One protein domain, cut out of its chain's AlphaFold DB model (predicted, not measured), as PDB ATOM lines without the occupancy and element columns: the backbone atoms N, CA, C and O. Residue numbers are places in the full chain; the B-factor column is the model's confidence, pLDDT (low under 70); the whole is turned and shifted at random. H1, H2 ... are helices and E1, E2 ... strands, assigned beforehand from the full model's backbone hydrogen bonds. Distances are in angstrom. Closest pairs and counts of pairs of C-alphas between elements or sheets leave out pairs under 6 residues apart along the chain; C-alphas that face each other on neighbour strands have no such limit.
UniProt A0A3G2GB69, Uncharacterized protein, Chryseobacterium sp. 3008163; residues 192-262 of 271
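This is residues 192 to 262 of the 271 residues of an uncharacterized protein of Chryseobacterium sp. 3008163 (UniProt A0A3G2GB69). A small parallel sheet of two strands, E1 and E2, has H2 packed along it in a rounded, compact body, with E1 and H2 nearest the middle and the short H3 by the end of E1, at Tyr 216. H1, the longest helix, makes one end of the body beyond H2 and stands far from H3, while the short H4 sits near H2 where the printed part ends. The printed part has 71 residues, with four named helices and two named strands in the order H1, E1, H2, E2, H3, H4; the class is mostly helix. The radius of gyration of the C-alphas is 11.1 A, and the C-alphas span 28 by 24 by 22 A.

Begin at the sheet, where E1, residues 213 to 216, and E2, residues 239 to 242, are parallel neighbours at 36 degrees. Look for N 215 and O 240, 2.8 A apart, and N 242 and O 215, 2.9 A apart, both within hydrogen-bond range. A short pairing adds residues 253 to 254, parallel to residues 214 to 215 of E1. H2, residues 223 to 233, comes between the strands in the chain; E1, H2 and E2 form a strand-helix-strand unit, two parallel neighbour strands with a helix between them, and its crossover is right-handed. The closest C-alphas of H2 and E1 are those of Ala 229 and Phe 215, 6.4 A apart. Farther out, H1, residues 192 to 205, touches H2 with residues 195 to 199 alone; the closest C-alphas are those of Arg 196 and Leu 231, 6.5 A apart. These two helices run the same way at a steep tilt of 66 degrees. For H3, residues 245 to 249, and E1, the closest C-alphas are those of Thr 248 and Tyr 216, 6.7 A apart. H3 is apart from H1 and from H2. H4, residues 256 to 260, is close to H2 but not clearly touching, with the C-alphas of Lys 225 and Thr 256 the closest at 6.3 A. In H1, H2 and H4 every O i to N i+4 pair is within hydrogen-bond range; in H3 it is 0 of 1, beside 2 of 2 O i to N i+3 pairs.

Find C-alpha 213 at (416.394, 207.933, 491.485), where E1 begins. H1 starts at C-alpha 192, (435.258, 215.781, 497.129), and is 19.7 A long; H2 is 15.0 A long. E1 measures 9.8 A and E2 9.7 A, and H3 measures 8.0 A. H4, 6.1 A long, ends at C-alpha 260, (421.271, 221.088, 500.894).

The two C-alphas farthest apart are those of Leu 193 and Gln 246, at 32.4 A. The printed part has no cut and no long link; the links from H2 to E2 and from E2 to H3 are tight. The mean pLDDT of the printed part is 84.9, and no printed residue is under 70.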
ATOM      1  N   TYR A 192     436.046 216.708 497.952       71.81
ATOM      2  CA  TYR A 192     435.258 215.781 497.129       71.81
ATOM      3  C   TYR A 192     435.038 214.430 497.824       71.81
ATOM      4  O   TYR A 192     433.954 213.854 497.736       71.81
ATOM      5  N   LEU A 193     436.055 213.930 498.534       77.94
ATOM      6  CA  LEU A 193     435.955 212.678 499.280       77.94
ATOM      7  C   LEU A 193     435.041 212.826 500.501       77.94
ATOM      8  O   LEU A 193     434.182 211.964 500.690       77.94
ATOM      9  N   GLU A 194     435.160 213.920 501.260       82.12
ATOM     10  CA  GLU A 194     434.273 214.204 502.394       82.12
ATOM     11  C   GLU A 194     432.820 214.411 501.929       82.12
ATOM     12  O   GLU A 194     431.903 213.770 502.437       82.12
ATOM     13  N   ASN A 195     432.600 215.198 500.872       83.56
ATOM     14  CA  ASN A 195     431.286 215.427 500.263       83.56
ATOM     15  C   ASN A 195     430.658 214.122 499.744       83.56
ATOM     16  O   ASN A 195     429.445 213.926 499.837       83.56
ATOM     17  N   ARG A 196     431.469 213.204 499.199       84.50
ATOM     18  CA  ARG A 196     431.002 211.879 498.761       84.50
ATOM     19  C   ARG A 196     430.589 211.009 499.947       84.50
ATOM     20  O   ARG A 196     429.597 210.284 499.849       84.50
ATOM     21  N   GLU A 197     431.318 211.073 501.057       86.62
ATOM     22  CA  GLU A 197     430.977 210.363 502.293       86.62
ATOM     23  C   GLU A 197     429.681 210.902 502.921       86.62
ATOM     24  O   GLU A 197     428.780 210.120 503.257       86.62
ATOM     25  N   GLU A 198     429.525 212.228 502.986       87.06
ATOM     26  CA  GLU A 198     428.286 212.875 503.429       87.06
ATOM     27  C   GLU A 198     427.101 212.510 502.529       87.06
ATOM     28  O   GLU A 198     426.027 212.153 503.023       87.06
ATOM     29  N   MET A 199     427.300 212.512 501.205       88.50
ATOM     30  CA  MET A 199     426.273 212.111 500.242       88.50
ATOM     31  C   MET A 199     425.874 210.639 500.405       88.50
ATOM     32  O   MET A 199     424.689 210.305 500.365       88.50
ATOM     33  N   SER A 200     426.842 209.751 500.637       89.38
ATOM     34  CA  SER A 200     426.586 208.342 500.964       89.38
ATOM     35  C   SER A 200     425.751 208.204 502.234       89.38
ATOM     36  O   SER A 200     424.765 207.464 502.254       89.38
ATOM     37  N   THR A 201     426.081 208.962 503.278       89.31
ATOM     38  CA  THR A 201     425.326 208.963 504.539       89.31
ATOM     39  C   THR A 201     423.894 209.463 504.338       89.31
ATOM     40  O   THR A 201     422.941 208.827 504.801       89.31
ATOM     41  N   PHE A 202     423.718 210.539 503.567       90.00
ATOM     42  CA  PHE A 202     422.408 211.056 503.175       90.00
ATOM     43  C   PHE A 202     421.583 210.004 502.420       90.00
ATOM     44  O   PHE A 202     420.484 209.661 502.859       90.00
ATOM     45  N   LEU A 203     422.116 209.417 501.344       88.50
ATOM     46  CA  LEU A 203     421.384 208.424 500.548       88.50
ATOM     47  C   LEU A 203     421.050 207.155 501.348       88.50
ATOM     48  O   LEU A 203     419.981 206.575 501.140       88.50
ATOM     49  N   LYS A 204     421.910 206.745 502.288       89.25
ATOM     50  CA  LYS A 204     421.633 205.641 503.224       89.25
ATOM     51  C   LYS A 204     420.496 205.975 504.181       89.25
ATOM     52  O   LYS A 204     419.573 205.172 504.322       89.25
ATOM     53  N   SER A 205     420.523 207.162 504.791       88.19
ATOM     54  CA  SER A 205     419.462 207.610 505.709       88.19
ATOM     55  C   SER A 205     418.094 207.722 505.026       88.19
ATOM     56  O   SER A 205     417.083 207.334 505.610       88.19
ATOM     57  N   GLU A 206     418.066 208.132 503.754       86.12
ATOM     58  CA  GLU A 206     416.836 208.204 502.956       86.12
ATOM     59  C   GLU A 206     416.432 206.857 502.328       86.12
ATOM     60  O   GLU A 206     415.371 206.764 501.711       86.12
ATOM     61  N   LYS A 207     417.245 205.798 502.487       86.50
ATOM     62  CA  LYS A 207     417.064 204.479 501.844       86.50
ATOM     63  C   LYS A 207     417.029 204.551 500.307       86.50
ATOM     64  O   LYS A 207     416.311 203.792 499.651       86.50
ATOM     65  N   LEU A 208     417.813 205.459 499.724       86.38
ATOM     66  CA  LEU A 208     417.881 205.732 498.281       86.38
ATOM     67  C   LEU A 208     419.195 205.280 497.619       86.38
ATOM     68  O   LEU A 208     419.319 205.377 496.402       86.38
ATOM     69  N   GLU A 209     420.159 204.750 498.376       83.94
ATOM     70  CA  GLU A 209     421.490 204.358 497.868       83.94
ATOM     71  C   GLU A 209     421.451 203.335 496.716       83.94
ATOM     72  O   GLU A 209     422.249 203.428 495.793       83.94
ATOM     73  N   ASN A 210     420.507 202.387 496.733       84.06
ATOM     74  CA  ASN A 210     420.435 201.296 495.745       84.06
ATOM     75  C   ASN A 210     419.223 201.382 494.798       84.06
ATOM     76  O   ASN A 210     419.038 200.521 493.926       84.06
ATOM     77  N   SER A 211     418.397 202.416 494.966       85.00
ATOM     78  CA  SER A 211     417.140 202.605 494.237       85.00
ATOM     79  C   SER A 211     417.355 203.468 492.989       85.00
ATOM     80  O   SER A 211     418.181 204.380 493.025       85.00
ATOM     81  N   PRO A 212     416.627 203.240 491.881       88.44
ATOM     82  CA  PRO A 212     416.604 204.188 490.771       88.44
ATOM     83  C   PRO A 212     416.055 205.525 491.265       88.44
ATOM     84  O   PRO A 212     414.984 205.561 491.875       88.44
ATOM     85  N   LEU A 213     416.783 206.609 491.015       89.44
ATOM     86  CA  LEU A 213     416.394 207.933 491.485       89.44
ATOM     87  C   LEU A 213     416.485 208.964 490.369       89.44
ATOM     88  O   LEU A 213     417.311 208.863 489.460       89.44
ATOM     89  N   LEU A 214     415.595 209.945 490.439       90.75
ATOM     90  CA  LEU A 214     415.590 211.084 489.537       90.75
ATOM     91  C   LEU A 214     416.198 212.277 490.266       90.75
ATOM     92  O   LEU A 214     415.868 212.527 491.423       90.75
ATOM     93  N   PHE A 215     417.078 213.016 489.606       89.81
ATOM     94  CA  PHE A 215     417.564 214.293 490.103       89.81
ATOM     95  C   PHE A 215     416.989 215.405 489.236       89.81
ATOM     96  O   PHE A 215     417.172 215.416 488.019       89.81
ATOM     97  N   TYR A 216     416.226 216.293 489.863       89.94
ATOM     98  CA  TYR A 216     415.546 217.367 489.158       89.94
ATOM     99  C   TYR A 216     416.479 218.557 488.931       89.94
ATOM    100  O   TYR A 216     417.063 219.076 489.887       89.94
ATOM    101  N   VAL A 217     416.568 218.996 487.677       86.25
ATOM    102  CA  VAL A 217     417.350 220.155 487.243       86.25
ATOM    103  C   VAL A 217     416.468 221.012 486.340       86.25
ATOM    104  O   VAL A 217     415.858 220.491 485.412       86.25
ATOM    105  N   ASP A 218     416.381 222.312 486.626       79.38
ATOM    106  CA  ASP A 218     415.607 223.254 485.803       79.38
ATOM    107  C   ASP A 218     416.317 223.554 484.473       79.38
ATOM    108  O   ASP A 218     415.667 223.661 483.437       79.38
ATOM    109  N   ASP A 219     417.651 223.653 484.513       76.94
ATOM    110  CA  ASP A 219     418.515 223.994 483.385       76.94
ATOM    111  C   ASP A 219     419.907 223.353 483.546       76.94
ATOM    112  O   ASP A 219     420.472 223.347 484.642       76.94
ATOM    113  N   MET A 220     420.472 222.822 482.458       72.56
ATOM    114  CA  MET A 220     421.830 222.257 482.428       72.56
ATOM    115  C   MET A 220     422.918 223.328 482.576       72.56
ATOM    116  O   MET A 220     424.056 222.990 482.900       72.56
ATOM    117  N   GLU A 221     422.581 224.601 482.364       71.19
ATOM    118  CA  GLU A 221     423.484 225.728 482.618       71.19
ATOM    119  C   GLU A 221     423.682 226.002 484.121       71.19
ATOM    120  O   GLU A 221     424.653 226.653 484.517       71.19
ATOM    121  N   ASP A 222     422.822 225.451 484.990       74.06
ATOM    122  CA  ASP A 222     422.962 225.537 486.444       74.06
ATOM    123  C   ASP A 222     424.028 224.547 486.950       74.06
ATOM    124  O   ASP A 222     423.739 223.447 487.443       74.06
ATOM    125  N   LEU A 223     425.293 224.956 486.805       72.69
ATOM    126  CA  LEU A 223     426.478 224.169 487.162       72.69
ATOM    127  C   LEU A 223     426.436 223.640 488.602       72.69
ATOM    128  O   LEU A 223     426.931 222.545 488.857       72.69
ATOM    129  N   GLU A 224     425.817 224.362 489.538       75.25
ATOM    130  CA  GLU A 224     425.697 223.913 490.928       75.25
ATOM    131  C   GLU A 224     424.785 222.686 491.043       75.25
ATOM    132  O   GLU A 224     425.135 221.699 491.698       75.25
ATOM    133  N   LYS A 225     423.623 222.708 490.381       82.25
ATOM    134  CA  LYS A 225     422.710 221.555 490.375       82.25
ATOM    135  C   LYS A 225     423.342 220.364 489.663       82.25
ATOM    136  O   LYS A 225     423.229 219.238 490.152       82.25
ATOM    137  N   VAL A 226     424.042 220.609 488.556       80.94
ATOM    138  CA  VAL A 226     424.738 219.561 487.798       80.94
ATOM    139  C   VAL A 226     425.844 218.909 488.635       80.94
ATOM    140  O   VAL A 226     425.905 217.683 488.694       80.94
ATOM    141  N   GLN A 227     426.648 219.690 489.364       80.62
ATOM    142  CA  GLN A 227     427.695 219.162 490.252       80.62
ATOM    143  C   GLN A 227     427.131 218.289 491.383       80.62
ATOM    144  O   GLN A 227     427.704 217.252 491.722       80.62
ATOM    145  N   ILE A 228     425.984 218.661 491.961       85.56
ATOM    146  CA  ILE A 228     425.318 217.841 492.987       85.56
ATOM    147  C   ILE A 228     424.807 216.530 492.380       85.56
ATOM    148  O   ILE A 228     424.944 215.472 492.999       85.56
ATOM    149  N   ALA A 229     424.256 216.575 491.165       85.25
ATOM    150  CA  ALA A 229     423.836 215.378 490.442       85.25
ATOM    151  C   ALA A 229     425.020 214.444 490.145       85.25
ATOM    152  O   ALA A 229     424.916 213.228 490.330       85.25
ATOM    153  N   GLU A 230     426.156 215.013 489.736       84.06
ATOM    154  CA  GLU A 230     427.403 214.286 489.508       84.06
ATOM    155  C   GLU A 230     427.897 213.626 490.802       84.06
ATOM    156  O   GLU A 230     428.167 212.423 490.817       84.06
ATOM    157  N   LEU A 231     427.909 214.357 491.921       85.69
ATOM    158  CA  LEU A 231     428.271 213.807 493.229       85.69
ATOM    159  C   LEU A 231     427.370 212.624 493.622       85.69
ATOM    160  O   LEU A 231     427.877 211.578 494.029       85.69
ATOM    161  N   ILE A 232     426.050 212.743 493.441       86.94
ATOM    162  CA  ILE A 232     425.095 211.647 493.690       86.94
ATOM    163  C   ILE A 232     425.414 210.434 492.810       86.94
ATOM    164  O   ILE A 232     425.410 209.305 493.305       86.94
ATOM    165  N   SER A 233     425.737 210.655 491.531       86.56
ATOM    166  CA  SER A 233     426.038 209.581 490.574       86.56
ATOM    167  C   SER A 233     427.254 208.733 490.971       86.56
ATOM    168  O   SER A 233     427.319 207.544 490.658       86.56
ATOM    169  N   THR A 234     428.184 209.314 491.735       85.56
ATOM    170  CA  THR A 234     429.402 208.633 492.218       85.56
ATOM    171  C   THR A 234     429.157 207.715 493.421       85.56
ATOM    172  O   THR A 234     430.032 206.927 493.808       85.56
ATOM    173  N   VAL A 235     427.970 207.827 494.024       86.44
ATOM    174  CA  VAL A 235     427.487 206.976 495.116       86.44
ATOM    175  C   VAL A 235     426.420 206.011 494.601       86.44
ATOM    176  O   VAL A 235     426.529 204.811 494.834       86.44
ATOM    177  N   ASN A 236     425.422 206.510 493.863       88.25
ATOM    178  CA  ASN A 236     424.396 205.697 493.218       88.25
ATOM    179  C   ASN A 236     424.436 205.886 491.687       88.25
ATOM    180  O   ASN A 236     423.946 206.896 491.175       88.25
ATOM    181  N   PRO A 237     424.922 204.887 490.928       85.81
ATOM    182  CA  PRO A 237     425.055 204.983 489.474       85.81
ATOM    183  C   PRO A 237     423.712 204.948 488.721       85.81
ATOM    184  O   PRO A 237     423.685 205.126 487.506       85.81
ATOM    185  N   LYS A 238     422.585 204.697 489.404       87.75
ATOM    186  CA  LYS A 238     421.235 204.628 488.813       87.75
ATOM    187  C   LYS A 238     420.480 205.963 488.879       87.75
ATOM    188  O   LYS A 238     419.250 205.965 488.766       87.75
ATOM    189  N   VAL A 239     421.183 207.080 489.075       89.19
ATOM    190  CA  VAL A 239     420.587 208.418 488.990       89.19
ATOM    191  C   VAL A 239     420.340 208.819 487.536       89.19
ATOM    192  O   VAL A 239     421.169 208.575 486.661       89.19
ATOM    193  N   LYS A 240     419.195 209.450 487.267       90.00
ATOM    194  CA  LYS A 240     418.900 210.094 485.979       90.00
ATOM    195  C   LYS A 240     418.451 211.529 486.198       90.00
ATOM    196  O   LYS A 240     417.749 211.813 487.162       90.00
ATOM    197  N   LEU A 241     418.819 212.418 485.285       88.69
ATOM    198  CA  LEU A 241     418.326 213.791 485.298       88.69
ATOM    199  C   LEU A 241     416.875 213.834 484.806       88.69
ATOM    200  O   LEU A 241     416.512 213.121 483.866       88.69
ATOM    201  N   THR A 242     416.050 214.672 485.430       89.00
ATOM    202  CA  THR A 242     414.716 215.022 484.932       89.00
ATOM    203  C   THR A 242     414.527 216.533 484.927       89.00
ATOM    204  O   THR A 242     414.950 217.225 485.848       89.00
ATOM    205  N   PHE A 243     413.849 217.020 483.892       88.75
ATOM    206  CA  PHE A 243     413.504 218.431 483.696       88.75
ATOM    207  C   PHE A 243     412.016 218.696 483.946       88.75
ATOM    208  O   PHE A 243     411.522 219.793 483.715       88.75
ATOM    209  N   LYS A 244     411.256 217.675 484.366       88.88
ATOM    210  CA  LYS A 244     409.811 217.792 484.579       88.88
ATOM    211  C   LYS A 244     409.537 218.169 486.036       88.88
ATOM    212  O   LYS A 244     409.767 217.336 486.913       88.88
ATOM    213  N   PRO A 245     408.956 219.350 486.321       85.50
ATOM    214  CA  PRO A 245     408.647 219.751 487.695       85.50
ATOM    215  C   PRO A 245     407.713 218.762 488.404       85.50
ATOM    216  O   PRO A 245     407.827 218.547 489.608       85.50
ATOM    217  N   GLN A 246     406.821 218.105 487.656       86.88
ATOM    218  CA  GLN A 246     405.882 217.100 488.171       86.88
ATOM    219  C   GLN A 246     406.589 215.908 488.834       86.88
ATOM    220  O   GLN A 246     406.079 215.355 489.809       86.88
ATOM    221  N   ASP A 247     407.787 215.546 488.362       86.38
ATOM    222  CA  ASP A 247     408.543 214.419 488.907       86.38
ATOM    223  C   ASP A 247     409.039 214.707 490.332       86.38
ATOM    224  O   ASP A 247     409.246 213.769 491.101       86.38
ATOM    225  N   THR A 248     409.168 215.980 490.736       84.38
ATOM    226  CA  THR A 248     409.632 216.378 492.085       84.38
ATOM    227  C   THR A 248     408.707 215.926 493.220       84.38
ATOM    228  O   THR A 248     409.151 215.811 494.370       84.38
ATOM    229  N   LEU A 249     407.444 215.622 492.896       83.94
ATOM    230  CA  LEU A 249     406.438 215.100 493.824       83.94
ATOM    231  C   LEU A 249     406.676 213.624 494.184       83.94
ATOM    232  O   LEU A 249     406.176 213.147 495.205       83.94
ATOM    233  N   GLN A 250     407.450 212.892 493.376       85.44
ATOM    234  CA  GLN A 250     407.767 211.490 493.640       85.44
ATOM    235  C   GLN A 250     408.818 211.362 494.751       85.44
ATOM    236  O   GLN A 250     409.772 212.138 494.842       85.44
ATOM    237  N   LYS A 251     408.681 210.332 495.599       81.38
ATOM    238  CA  LYS A 251     409.635 210.064 496.695       81.38
ATOM    239  C   LYS A 251     411.039 209.710 496.197       81.38
ATOM    240  O   LYS A 251     412.010 209.984 496.890       81.38
ATOM    241  N   THR A 252     411.138 209.135 495.003       84.94
ATOM    242  CA  THR A 252     412.393 208.766 494.329       84.94
ATOM    243  C   THR A 252     413.059 209.938 493.608       84.94
ATOM    244  O   THR A 252     414.121 209.750 493.020       84.94
ATOM    245  N   THR A 253     412.467 211.136 493.654       88.19
ATOM    246  CA  THR A 253     413.034 212.335 493.033       88.19
ATOM    247  C   THR A 253     413.679 213.240 494.073       88.19
ATOM    248  O   THR A 253     413.036 213.731 495.013       88.19
ATOM    249  N   ILE A 254     414.969 213.486 493.882       88.25
ATOM    250  CA  ILE A 254     415.800 214.350 494.709       88.25
ATOM    251  C   ILE A 254     415.897 215.721 494.037       88.25
ATOM    252  O   ILE A 254     416.003 215.837 492.819       88.25
ATOM    253  N   THR A 255     415.842 216.770 494.852       88.06
ATOM    254  CA  THR A 255     416.065 218.152 494.424       88.06
ATOM    255  C   THR A 255     417.242 218.722 495.199       88.06
ATOM    256  O   THR A 255     417.511 218.292 496.325       88.06
ATOM    257  N   THR A 256     417.895 219.740 494.646       84.94
ATOM    258  CA  THR A 256     418.970 220.481 495.326       84.94
ATOM    259  C   THR A 256     418.561 220.942 496.723       84.94
ATOM    260  O   THR A 256     419.309 220.771 497.679       84.94
ATOM    261  N   TYR A 257     417.321 221.412 496.884       85.25
ATOM    262  CA  TYR A 257     416.781 221.809 498.185       85.25
ATOM    263  C   TYR A 257     416.734 220.654 499.204       85.25
ATOM    264  O   TYR A 257     417.090 220.845 500.366       85.25
ATOM    265  N   LYS A 258     416.316 219.444 498.794       84.88
ATOM    266  CA  LYS A 258     416.258 218.274 499.694       84.88
ATOM    267  C   LYS A 258     417.649 217.861 500.180       84.88
ATOM    268  O   LYS A 258     417.783 217.467 501.337       84.88
ATOM    269  N   VAL A 259     418.651 217.973 499.308       84.56
ATOM    270  CA  VAL A 259     420.054 217.668 499.613       84.56
ATOM    271  C   VAL A 259     420.630 218.720 500.561       84.56
ATOM    272  O   VAL A 259     420.985 218.395 501.692       84.56
ATOM    273  N   LEU A 260     420.629 219.993 500.153       84.00
ATOM    274  CA  LEU A 260     421.271 221.088 500.894       84.00
ATOM    275  C   LEU A 260     420.611 221.391 502.249       84.00
ATOM    276  O   LEU A 260     421.224 222.007 503.118       84.00
ATOM    277  N   ARG A 261     419.361 220.958 502.460       85.44
ATOM    278  CA  ARG A 261     418.701 221.040 503.771       85.44
ATOM    279  C   ARG A 261     419.277 220.050 504.790       85.44
ATOM    280  O   ARG A 261     419.193 220.322 505.986       85.44
ATOM    281  N   LYS A 262     419.774 218.890 504.343       83.56
ATOM    282  CA  LYS A 262     420.199 217.785 505.223       83.56
ATOM    283  C   LYS A 262     421.714 217.625 505.308       83.56
ATOM    284  O   LYS A 262     422.190 217.183 506.348       83.56
TER     285      LYS A 262